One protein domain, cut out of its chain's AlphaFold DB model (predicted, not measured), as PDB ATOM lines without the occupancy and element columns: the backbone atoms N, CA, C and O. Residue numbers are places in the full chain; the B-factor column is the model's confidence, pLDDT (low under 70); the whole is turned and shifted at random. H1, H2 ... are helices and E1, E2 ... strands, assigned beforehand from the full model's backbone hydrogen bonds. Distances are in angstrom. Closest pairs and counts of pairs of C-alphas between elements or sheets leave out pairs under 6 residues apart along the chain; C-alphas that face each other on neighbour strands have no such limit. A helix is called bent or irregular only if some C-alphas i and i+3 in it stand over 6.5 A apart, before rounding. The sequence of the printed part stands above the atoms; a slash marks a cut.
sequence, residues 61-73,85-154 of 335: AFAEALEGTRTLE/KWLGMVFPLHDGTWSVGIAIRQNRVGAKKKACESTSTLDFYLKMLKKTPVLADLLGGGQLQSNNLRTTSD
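This is residues 61 to 73 and 85 to 154 of the 335 residues of an uncharacterized protein of Emericella nidulans (strain FGSC A4 / ATCC 38163 / CBS 112.46 / NRRL 194 / M139) (UniProt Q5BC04). A twisted sheet of four strands has two helices, H2 and H3, over one of its faces, while the other face is bare of named helices; H2 crosses the strands and H3 runs along them. A third helix, H1, sits off the sheet, just past the end of E3. The printed part has 83 residues, with the named elements E1, E2, E3, H1, H2, H3 and E4 in that order along the chain, and the sheet, in the order E2, E3, E1, E4, is antiparallel throughout. The class is mixed, helices and strands, and the whole is compact, with a radius of gyration of the C-alphas of 12.5 A and spans of 35 by 28 by 22 A.

Begin with the sheet: find C-alpha 97 at (167.952, 193.508, 175.934), from where E3, residues 97 to 104, runs 23.1 A. E1 is residues 61 to 67, 19.6 A long, starting at C-alpha 61 at (175.073, 201.354, 191.453). E2 is residues 87 to 92, 16.8 A long, and E4 is residues 150 to 152, ending at C-alpha 152 at (171.713, 205.474, 192.572). Then look for the helices: H1, residues 106 to 115, 15.0 A; H2, residues 121 to 130, 14.4 A; and H3, residues 133 to 139, 9.8 A. H1 is only just irregular, with C-alphas 107 and 110 6.9 A apart.

Look first between E2 and E3, a hairpin, where N 89 and O 101 are 2.8 A apart. Beside E3 lies E1, with N 64 and O 100 2.9 A apart; E4 is an edge strand next to E1, with N 61 and O 152 3.0 A apart. H2 and H3 are on the same face, making two layers, a sheet with helices on one face. H2 has a height over the sheet of 9.7 A and runs across the strands, at 75 degrees to E1 on the local plane; its closest C-alpha pair with E1 is Phe 62 and Tyr 125, 7.1 A. H3, at a height of 9.1 A, lies over E3 and runs along it, at 1 degrees on the local plane. H2 and H3 touch only at the corner, and only just, with 3 pairs of C-alphas within 8 A; the closest are those of Lys 130 and Ala 136, 6.3 A. H1 is not on the sheet; it is close to H2 but not clearly touching, the C-alphas of Lys 113 and Phe 124 being 6.4 A apart, and about perpendicular to it at 85 degrees. Every O i to N i+4 pair is within hydrogen-bond range in H2 and H3, and 4 of 6 are in H1.

The C-alphas farthest apart are those of His 94 and Ala 115, 36.7 A. Residues 74 to 84 are not printed, and C-alphas 73 and 85 stand 23.7 A apart across the cut. Of the links that are printed whole, H3 to E4 is short and the others are tight; residues 143 to 144, between H3 and E4, pair antiparallel with residues 66 to 67 of E1. The mean pLDDT of the printed part is 72.2, and it is under 70 at residues 61 to 73, 85 to 87 and 140 to 141.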
ATOM      1  N   ALA A  61     175.453 202.385 192.401       38.03
ATOM      2  CA  ALA A  61     175.073 201.354 191.453       38.03
ATOM      3  C   ALA A  61     174.680 202.094 190.187       38.03
ATOM      4  O   ALA A  61     173.752 202.910 190.168       38.03
ATOM      5  N   PHE A  62     175.453 201.837 189.147       37.75
ATOM      6  CA  PHE A  62     175.188 202.284 187.792       37.75
ATOM      7  C   PHE A  62     174.355 201.187 187.139       37.75
ATOM      8  O   PHE A  62     174.693 200.025 187.336       37.75
ATOM      9  N   ALA A  63     173.271 201.511 186.435       39.56
ATOM     10  CA  ALA A  63     172.459 200.518 185.734       39.56
ATOM     11  C   ALA A  63     171.962 201.057 184.387       39.56
ATOM     12  O   ALA A  63     171.423 202.166 184.321       39.56
ATOM     13  N   GLU A  64     172.099 200.252 183.337       39.41
ATOM     14  CA  GLU A  64     171.681 200.579 181.974       39.41
ATOM     15  C   GLU A  64     171.168 199.349 181.223       39.41
ATOM     16  O   GLU A  64     171.554 198.226 181.536       39.41
ATOM     17  N   ALA A  65     170.279 199.556 180.250       37.34
ATOM     18  CA  ALA A  65     169.839 198.518 179.327       37.34
ATOM     19  C   ALA A  65     170.727 198.534 178.068       37.34
ATOM     20  O   ALA A  65     170.922 199.586 177.455       37.34
ATOM     21  N   LEU A  66     171.279 197.379 177.698       38.78
ATOM     22  CA  LEU A  66     172.049 197.167 176.473       38.78
ATOM     23  C   LEU A  66     171.233 196.326 175.484       38.78
ATOM     24  O   LEU A  66     170.666 195.301 175.858       38.78
ATOM     25  N   GLU A  67     171.201 196.735 174.220       35.12
ATOM     26  CA  GLU A  67     170.570 196.036 173.100       35.12
ATOM     27  C   GLU A  67     171.645 195.303 172.281       35.12
ATOM     28  O   GLU A  67     172.685 195.860 171.933       35.12
ATOM     29  N   GLY A  68     171.463 194.008 172.023       32.81
ATOM     30  CA  GLY A  68     172.515 193.176 171.436       32.81
ATOM     31  C   GLY A  68     172.692 193.364 169.926       32.81
ATOM     32  O   GLY A  68     171.789 193.059 169.159       32.81
ATOM     33  N   THR A  69     173.904 193.711 169.484       30.20
ATOM     34  CA  THR A  69     174.512 193.207 168.237       30.20
ATOM     35  C   THR A  69     176.021 193.082 168.441       30.20
ATOM     36  O   THR A  69     176.609 193.865 169.174       30.20
ATOM     37  N   ARG A  70     176.650 192.072 167.820       34.56
ATOM     38  CA  ARG A  70     178.108 191.879 167.831       34.56
ATOM     39  C   ARG A  70     178.782 193.145 167.307       34.56
ATOM     40  O   ARG A  70     178.648 193.425 166.117       34.56
ATOM     41  N   THR A  71     179.504 193.875 168.149       29.31
ATOM     42  CA  THR A  71     180.948 194.172 168.026       29.31
ATOM     43  C   THR A  71     181.261 195.404 168.876       29.31
ATOM     44  O   THR A  71     180.878 196.521 168.539       29.31
ATOM     45  N   LEU A  72     182.008 195.206 169.960       36.38
ATOM     46  CA  LEU A  72     182.694 196.272 170.683       36.38
ATOM     47  C   LEU A  72     184.116 195.750 170.862       36.38
ATOM     48  O   LEU A  72     184.347 194.830 171.643       36.38
ATOM     49  N   GLU A  73     185.038 196.235 170.034       30.75
ATOM     50  CA  GLU A  73     186.432 195.803 170.085       30.75
ATOM     51  C   GLU A  73     187.056 196.318 171.384       30.75
ATOM     52  O   GLU A  73     187.152 197.524 171.635       30.75
ATOM     53  N   LYS A  85     188.022 195.684 193.116       57.22
ATOM     54  CA  LYS A  85     186.872 195.098 193.808       57.22
ATOM     55  C   LYS A  85     185.563 195.783 193.375       57.22
ATOM     56  O   LYS A  85     185.150 196.751 194.025       57.22
ATOM     57  N   TRP A  86     184.975 195.347 192.261       63.53
ATOM     58  CA  TRP A  86     183.661 195.777 191.748       63.53
ATOM     59  C   TRP A  86     182.701 194.592 191.670       63.53
ATOM     60  O   TRP A  86     183.134 193.468 191.425       63.53
ATOM     61  N   LEU A  87     181.407 194.863 191.829       64.88
ATOM     62  CA  LEU A  87     180.354 193.884 191.589       64.88
ATOM     63  C   LEU A  87     179.627 194.262 190.294       64.88
ATOM     64  O   LEU A  87     178.904 195.257 190.254       64.88
ATOM     65  N   GLY A  88     179.868 193.493 189.233       71.81
ATOM     66  CA  GLY A  88     179.099 193.572 187.992       71.81
ATOM     67  C   GLY A  88     177.830 192.731 188.099       71.81
ATOM     68  O   GLY A  88     177.863 191.627 188.641       71.81
ATOM     69  N   MET A  89     176.716 193.248 187.595       75.12
ATOM     70  CA  MET A  89     175.411 192.588 187.593       75.12
ATOM     71  C   MET A  89     174.844 192.603 186.179       75.12
ATOM     72  O   MET A  89     174.873 193.639 185.520       75.12
ATOM     73  N   VAL A  90     174.326 191.466 185.720       77.25
ATOM     74  CA  VAL A  90     173.759 191.312 184.376       77.25
ATOM     75  C   VAL A  90     172.465 190.531 184.460       77.25
ATOM     76  O   VAL A  90     172.439 189.436 185.019       77.25
ATOM     77  N   PHE A  91     171.408 191.081 183.870       81.00
ATOM     78  CA  PHE A  91     170.088 190.471 183.835       81.00
ATOM     79  C   PHE A  91     169.544 190.495 182.405       81.00
ATOM     80  O   PHE A  91     169.264 191.582 181.896       81.00
ATOM     81  N   PRO A  92     169.376 189.338 181.741       82.81
ATOM     82  CA  PRO A  92     168.679 189.296 180.462       82.81
ATOM     83  C   PRO A  92     167.211 189.692 180.653       82.81
ATOM     84  O   PRO A  92     166.562 189.275 181.616       82.81
ATOM     85  N   LEU A  93     166.694 190.498 179.732       83.44
ATOM     86  CA  LEU A  93     165.309 190.945 179.687       83.44
ATOM     87  C   LEU A  93     164.549 190.211 178.571       83.44
ATOM     88  O   LEU A  93     165.125 189.603 177.671       83.44
ATOM     89  N   HIS A  94     163.220 190.225 178.664       83.00
ATOM     90  CA  HIS A  94     162.331 189.453 177.785       83.00
ATOM     91  C   HIS A  94     162.245 189.995 176.349       83.00
ATOM     92  O   HIS A  94     161.771 189.293 175.461       83.00
ATOM     93  N   ASP A  95     162.685 191.229 176.127       82.50
ATOM     94  CA  ASP A  95     162.698 191.925 174.837       82.50
ATOM     95  C   ASP A  95     164.030 191.758 174.082       82.50
ATOM     96  O   ASP A  95     164.250 192.399 173.061       82.50
ATOM     97  N   GLY A  96     164.921 190.888 174.572       78.06
ATOM     98  CA  GLY A  96     166.240 190.659 173.980       78.06
ATOM     99  C   GLY A  96     167.311 191.663 174.418       78.06
ATOM    100  O   GLY A  96     168.455 191.555 173.973       78.06
ATOM    101  N   THR A  97     166.979 192.604 175.309       84.50
ATOM    102  CA  THR A  97     167.952 193.508 175.934       84.50
ATOM    103  C   THR A  97     168.517 192.925 177.233       84.50
ATOM    104  O   THR A  97     168.058 191.902 177.746       84.50
ATOM    105  N   TRP A  98     169.547 193.565 177.780       83.56
ATOM    106  CA  TRP A  98     170.205 193.169 179.022       83.56
ATOM    107  C   TRP A  98     170.292 194.360 179.964       83.56
ATOM    108  O   TRP A  98     170.840 195.392 179.595       83.56
ATOM    109  N   SER A  99     169.827 194.226 181.204       84.88
ATOM    110  CA  SER A  99     170.141 195.199 182.247       84.88
ATOM    111  C   SER A  99     171.525 194.903 182.811       84.88
ATOM    112  O   SER A  99     171.760 193.833 183.369       84.88
ATOM    113  N   VAL A 100     172.437 195.855 182.670       86.25
ATOM    114  CA  VAL A 100     173.816 195.767 183.139       86.25
ATOM    115  C   VAL A 100     174.046 196.836 184.182       86.25
ATOM    116  O   VAL A 100     173.749 198.008 183.960       86.25
ATOM    117  N   GLY A 101     174.586 196.433 185.325       84.94
ATOM    118  CA  GLY A 101     174.954 197.360 186.370       84.94
ATOM    119  C   GLY A 101     176.305 197.086 186.999       84.94
ATOM    120  O   GLY A 101     176.802 195.965 187.005       84.94
ATOM    121  N   ILE A 102     176.909 198.144 187.529       83.00
ATOM    122  CA  ILE A 102     178.190 198.093 188.233       83.00
ATOM    123  C   ILE A 102     177.991 198.761 189.586       83.00
ATOM    124  O   ILE A 102     177.641 199.938 189.643       83.00
ATOM    125  N   ALA A 103     178.232 198.026 190.671       80.31
ATOM    126  CA  ALA A 103     178.214 198.560 192.027       80.31
ATOM    127  C   ALA A 103     179.642 198.823 192.529       80.31
ATOM    128  O   ALA A 103     180.538 197.971 192.438       80.31
ATOM    129  N   ILE A 104     179.868 200.033 193.051       77.88
ATOM    130  CA  ILE A 104     181.175 200.498 193.529       77.88
ATOM    131  C   ILE A 104     181.028 201.148 194.899       77.88
ATOM    132  O   ILE A 104     180.290 202.110 195.034       77.88
ATOM    133  N   ARG A 105     181.838 200.716 195.878       74.44
ATOM    134  CA  ARG A 105     182.014 201.374 197.191       74.44
ATOM    135  C   ARG A 105     182.036 202.908 197.097       74.44
ATOM    136  O   ARG A 105     182.908 203.452 196.418       74.44
ATOM    137  N   GLN A 106     181.160 203.582 197.848       76.88
ATOM    138  CA  GLN A 106     180.895 205.024 197.718       76.88
ATOM    139  C   GLN A 106     182.155 205.862 197.909       76.88
ATOM    140  O   GLN A 106     182.522 206.688 197.073       76.88
ATOM    141  N   ASN A 107     182.900 205.555 198.969       75.62
ATOM    142  CA  ASN A 107     184.164 206.207 199.295       75.62
ATOM    143  C   ASN A 107     185.268 206.005 198.238       75.62
ATOM    144  O   ASN A 107     186.293 206.678 198.289       75.62
ATOM    145  N   ARG A 108     185.082 205.096 197.271       77.00
ATOM    146  CA  ARG A 108     186.025 204.853 196.172       77.00
ATOM    147  C   ARG A 108     185.608 205.511 194.863       77.00
ATOM    148  O   ARG A 108     186.465 205.652 193.995       77.00
ATOM    149  N   VAL A 109     184.346 205.917 194.696       79.56
ATOM    150  CA  VAL A 109     183.836 206.476 193.431       79.56
ATOM    151  C   VAL A 109     184.626 207.721 193.030       79.56
ATOM    152  O   VAL A 109     185.134 207.789 191.914       79.56
ATOM    153  N   GLY A 110     184.815 208.671 193.953       81.75
ATOM    154  CA  GLY A 110     185.543 209.915 193.678       81.75
ATOM    155  C   GLY A 110     187.004 209.692 193.270       81.75
ATOM    156  O   GLY A 110     187.455 210.237 192.263       81.75
ATOM    157  N   ALA A 111     187.733 208.847 194.007       81.06
ATOM    158  CA  ALA A 111     189.117 208.500 193.678       81.06
ATOM    159  C   ALA A 111     189.220 207.785 192.319       81.06
ATOM    160  O   ALA A 111     190.110 208.082 191.526       81.06
ATOM    161  N   LYS A 112     188.274 206.888 192.013       77.50
ATOM    162  CA  LYS A 112     188.239 206.131 190.753       77.50
ATOM    163  C   LYS A 112     187.904 206.998 189.545       77.50
ATOM    164  O   LYS A 112     188.546 206.839 188.512       77.50
ATOM    165  N   LYS A 113     186.951 207.928 189.676       83.00
ATOM    166  CA  LYS A 113     186.632 208.905 188.622       83.00
ATOM    167  C   LYS A 113     187.855 209.751 188.261       83.00
ATOM    168  O   LYS A 113     188.142 209.924 187.081       83.00
ATOM    169  N   LYS A 114     188.616 210.197 189.270       83.62
ATOM    170  CA  LYS A 114     189.877 210.930 189.068       83.62
ATOM    171  C   LYS A 114     190.944 210.067 188.389       83.62
ATOM    172  O   LYS A 114     191.502 210.488 187.389       83.62
ATOM    173  N   ALA A 115     191.183 208.855 188.891       82.12
ATOM    174  CA  ALA A 115     192.224 207.965 188.367       82.12
ATOM    175  C   ALA A 115     191.964 207.470 186.933       82.12
ATOM    176  O   ALA A 115     192.901 207.115 186.232       82.12
ATOM    177  N   CYS A 116     190.701 207.409 186.500       80.25
ATOM    178  CA  CYS A 116     190.340 207.012 185.134       80.25
ATOM    179  C   CYS A 116     190.139 208.211 184.195       80.25
ATOM    180  O   CYS A 116     189.627 208.016 183.089       80.25
ATOM    181  N   GLU A 117     190.454 209.428 184.653       83.62
ATOM    182  CA  GLU A 117     190.275 210.682 183.910       83.62
ATOM    183  C   GLU A 117     188.895 210.748 183.234       83.62
ATOM    184  O   GLU A 117     188.766 210.985 182.032       83.62
ATOM    185  N   SER A 118     187.839 210.396 183.979       81.00
ATOM    186  CA  SER A 118     186.501 210.292 183.399       81.00
ATOM    187  C   SER A 118     185.885 211.668 183.174       81.00
ATOM    188  O   SER A 118     185.819 212.460 184.115       81.00
ATOM    189  N   THR A 119     185.370 211.929 181.975       81.62
ATOM    190  CA  THR A 119     184.771 213.227 181.606       81.62
ATOM    191  C   THR A 119     183.274 213.303 181.904       81.62
ATOM    192  O   THR A 119     182.712 214.388 182.031       81.62
ATOM    193  N   SER A 120     182.618 212.151 182.046       86.44
ATOM    194  CA  SER A 120     181.193 212.039 182.356       86.44
ATOM    195  C   SER A 120     180.888 210.753 183.126       86.44
ATOM    196  O   SER A 120     181.726 209.860 183.254       86.44
ATOM    197  N   THR A 121     179.664 210.643 183.643       84.75
ATOM    198  CA  THR A 121     179.177 209.426 184.306       84.75
ATOM    199  C   THR A 121     179.096 208.237 183.348       84.75
ATOM    200  O   THR A 121     179.472 207.132 183.735       84.75
ATOM    201  N   LEU A 122     178.680 208.467 182.102       85.62
ATOM    202  CA  LEU A 122     178.657 207.442 181.061       85.62
ATOM    203  C   LEU A 122     180.078 206.991 180.693       85.62
ATOM    204  O   LEU A 122     180.351 205.797 180.660       85.62
ATOM    205  N   ASP A 123     181.001 207.938 180.504       87.06
ATOM    206  CA  ASP A 123     182.415 207.631 180.239       87.06
ATOM    207  C   ASP A 123     183.032 206.824 181.390       87.06
ATOM    208  O   ASP A 123     183.709 205.820 181.169       87.06
ATOM    209  N   PHE A 124     182.732 207.203 182.637       87.50
ATOM    210  CA  PHE A 124     183.153 206.440 183.807       87.50
ATOM    211  C   PHE A 124     182.599 205.010 183.785       87.50
ATOM    212  O   PHE A 124     183.369 204.070 183.951       87.50
ATOM    213  N   TYR A 125     181.299 204.829 183.546       86.44
ATOM    214  CA  TYR A 125     180.670 203.510 183.460       86.44
ATOM    215  C   TYR A 125     181.271 202.642 182.351       86.44
ATOM    216  O   TYR A 125     181.633 201.496 182.607       86.44
ATOM    217  N   LEU A 126     181.466 203.196 181.154       84.88
ATOM    218  CA  LEU A 126     182.090 202.486 180.043       84.88
ATOM    219  C   LEU A 126     183.517 202.063 180.387       84.88
ATOM    220  O   LEU A 126     183.846 200.888 180.268       84.88
ATOM    221  N   LYS A 127     184.350 202.982 180.893       85.62
ATOM    222  CA  LYS A 127     185.713 202.669 181.363       85.62
ATOM    223  C   LYS A 127     185.711 201.594 182.447       85.62
ATOM    224  O   LYS A 127     186.614 200.762 182.492       85.62
ATOM    225  N   MET A 128     184.701 201.607 183.310       81.31
ATOM    226  CA  MET A 128     184.515 200.604 184.344       81.31
ATOM    227  C   MET A 128     184.154 199.229 183.774       81.31
ATOM    228  O   MET A 128     184.740 198.234 184.194       81.31
ATOM    229  N   LEU A 129     183.271 199.183 182.779       80.50
ATOM    230  CA  LEU A 129     182.868 197.964 182.083       80.50
ATOM    231  C   LEU A 129     184.048 197.308 181.343       80.50
ATOM    232  O   LEU A 129     184.213 196.090 181.396       80.50
ATOM    233  N   LYS A 130     184.936 198.110 180.736       79.44
ATOM    234  CA  LYS A 130     186.172 197.609 180.097       79.44
ATOM    235  C   LYS A 130     187.110 196.909 181.083       79.44
ATOM    236  O   LYS A 130     187.826 195.988 180.714       79.44
ATOM    237  N   LYS A 131     187.098 197.330 182.352       76.44
ATOM    238  CA  LYS A 131     187.924 196.754 183.428       76.44
ATOM    239  C   LYS A 131     187.339 195.465 184.019       76.44
ATOM    240  O   LYS A 131     187.871 194.951 185.002       76.44
ATOM    241  N   THR A 132     186.255 194.947 183.444       73.50
ATOM    242  CA  THR A 132     185.623 193.680 183.823       73.50
ATOM    243  C   THR A 132     185.578 192.747 182.607       73.50
ATOM    244  O   THR A 132     184.534 192.655 181.969       73.50
ATOM    245  N   PRO A 133     186.686 192.057 182.262       70.81
ATOM    246  CA  PRO A 133     186.803 191.304 181.007       70.81
ATOM    247  C   PRO A 133     185.737 190.212 180.875       70.81
ATOM    248  O   PRO A 133     185.066 190.148 179.860       70.81
ATOM    249  N   VAL A 134     185.449 189.464 181.947       72.88
ATOM    250  CA  VAL A 134     184.380 188.440 181.956       72.88
ATOM    251  C   VAL A 134     183.009 189.028 181.606       72.88
ATOM    252  O   VAL A 134     182.210 188.406 180.912       72.88
ATOM    253  N   LEU A 135     182.725 190.233 182.102       73.00
ATOM    254  CA  LEU A 135     181.471 190.923 181.835       73.00
ATOM    255  C   LEU A 135     181.444 191.481 180.406       73.00
ATOM    256  O   LEU A 135     180.435 191.358 179.723       73.00
ATOM    257  N   ALA A 136     182.552 192.056 179.943       71.88
ATOM    258  CA  ALA A 136     182.692 192.524 178.570       71.88
ATOM    259  C   ALA A 136     182.512 191.377 177.557       71.88
ATOM    260  O   ALA A 136     181.761 191.531 176.593       71.88
ATOM    261  N   ASP A 137     183.114 190.216 177.831       74.00
ATOM    262  CA  ASP A 137     182.990 189.000 177.025       74.00
ATOM    263  C   ASP A 137     181.544 188.492 177.002       74.00
ATOM    264  O   ASP A 137     181.006 188.193 175.934       74.00
ATOM    265  N   LEU A 138     180.879 188.453 178.167       73.12
ATOM    266  CA  LEU A 138     179.479 188.028 178.287       73.12
ATOM    267  C   LEU A 138     178.532 188.918 177.472       73.12
ATOM    268  O   LEU A 138     177.566 188.426 176.893       73.12
ATOM    269  N   LEU A 139     178.801 190.223 177.426       74.12
ATOM    270  CA  LEU A 139     177.973 191.181 176.696       74.12
ATOM    271  C   LEU A 139     178.213 191.145 175.185       74.12
ATOM    272  O   LEU A 139     177.429 191.741 174.447       74.12
ATOM    273  N   GLY A 140     179.258 190.456 174.713       69.12
ATOM    274  CA  GLY A 140     179.462 190.130 173.298       69.12
ATOM    275  C   GLY A 140     179.446 191.336 172.352       69.12
ATOM    276  O   GLY A 140     179.121 191.186 171.174       69.12
ATOM    277  N   GLY A 141     179.755 192.530 172.866       69.38
ATOM    278  CA  GLY A 141     179.719 193.786 172.124       69.38
ATOM    279  C   GLY A 141     178.355 194.478 172.014       69.38
ATOM    280  O   GLY A 141     178.165 195.226 171.063       69.38
ATOM    281  N   GLY A 142     177.426 194.247 172.949       72.50
ATOM    282  CA  GLY A 142     176.116 194.910 172.990       72.50
ATOM    283  C   GLY A 142     176.174 196.443 172.918       72.50
ATOM    284  O   GLY A 142     177.093 197.080 173.435       72.50
ATOM    285  N   GLN A 143     175.167 197.034 172.278       77.62
ATOM    286  CA  GLN A 143     175.019 198.474 172.116       77.62
ATOM    287  C   GLN A 143     174.226 199.073 173.270       77.62
ATOM    288  O   GLN A 143     173.282 198.486 173.792       77.62
ATOM    289  N   LEU A 144     174.601 200.281 173.664       81.38
ATOM    290  CA  LEU A 144     173.830 201.073 174.611       81.38
ATOM    291  C   LEU A 144     172.474 201.442 174.006       81.38
ATOM    292  O   LEU A 144     172.425 202.093 172.966       81.38
ATOM    293  N   GLN A 145     171.377 201.061 174.666       80.62
ATOM    294  CA  GLN A 145     170.028 201.418 174.208       80.62
ATOM    295  C   GLN A 145     169.723 202.909 174.445       80.62
ATOM    296  O   GLN A 145     168.878 203.516 173.788       80.62
ATOM    297  N   SER A 146     170.403 203.525 175.411       78.62
ATOM    298  CA  SER A 146     170.285 204.943 175.723       78.62
ATOM    299  C   SER A 146     171.635 205.501 176.160       78.62
ATOM    300  O   SER A 146     172.550 204.753 176.462       78.62
ATOM    301  N   ASN A 147     171.736 206.828 176.207       75.62
ATOM    302  CA  ASN A 147     172.821 207.526 176.904       75.62
ATOM    303  C   ASN A 147     172.381 207.986 178.308       75.62
ATOM    304  O   ASN A 147     173.143 208.634 179.028       75.62
ATOM    305  N   ASN A 148     171.131 207.697 178.692       80.06
ATOM    306  CA  ASN A 148     170.537 208.089 179.968       80.06
ATOM    307  C   ASN A 148     170.856 207.064 181.062       80.06
ATOM    308  O   ASN A 148     169.962 206.414 181.615       80.06
ATOM    309  N   LEU A 149     172.142 206.960 181.393       83.81
ATOM    310  CA  LEU A 149     172.628 206.084 182.448       83.81
ATOM    311  C   LEU A 149     172.022 206.474 183.803       83.81
ATOM    312  O   LEU A 149     172.107 207.624 184.244       83.81
ATOM    313  N   ARG A 150     171.435 205.495 184.496       84.19
ATOM    314  CA  ARG A 150     170.870 205.706 185.829       84.19
ATOM    315  C   ARG A 150     171.923 205.440 186.890       84.19
ATOM    316  O   ARG A 150     172.598 204.413 186.878       84.19
ATOM    317  N   THR A 151     172.004 206.356 187.847       82.38
ATOM    318  CA  THR A 151     172.840 206.219 189.037       82.38
ATOM    319  C   THR A 151     171.982 206.265 190.279       82.38
ATOM    320  O   THR A 151     171.112 207.128 190.407       82.38
ATOM    321  N   THR A 152     172.261 205.381 191.223       82.69
ATOM    322  CA  THR A 152     171.713 205.474 192.572       82.69
ATOM    323  C   THR A 152     172.849 205.435 193.579       82.69
ATOM    324  O   THR A 152     173.806 204.707 193.352       82.69
ATOM    325  N   SER A 153     172.705 206.195 194.662       81.75
ATOM    326  CA  SER A 153     173.557 206.208 195.859       81.75
ATOM    327  C   SER A 153     172.723 205.856 197.090       81.75
ATOM    328  O   SER A 153     171.491 205.792 196.992       81.75
ATOM    329  N   ASP A 154     173.357 205.648 198.246       76.44
ATOM    330  CA  ASP A 154     172.700 205.614 199.567       76.44
ATOM    331  C   ASP A 154     171.459 204.700 199.623       76.44
ATOM    332  O   ASP A 154     170.424 205.028 200.207       76.44
TER     333      ASP A 154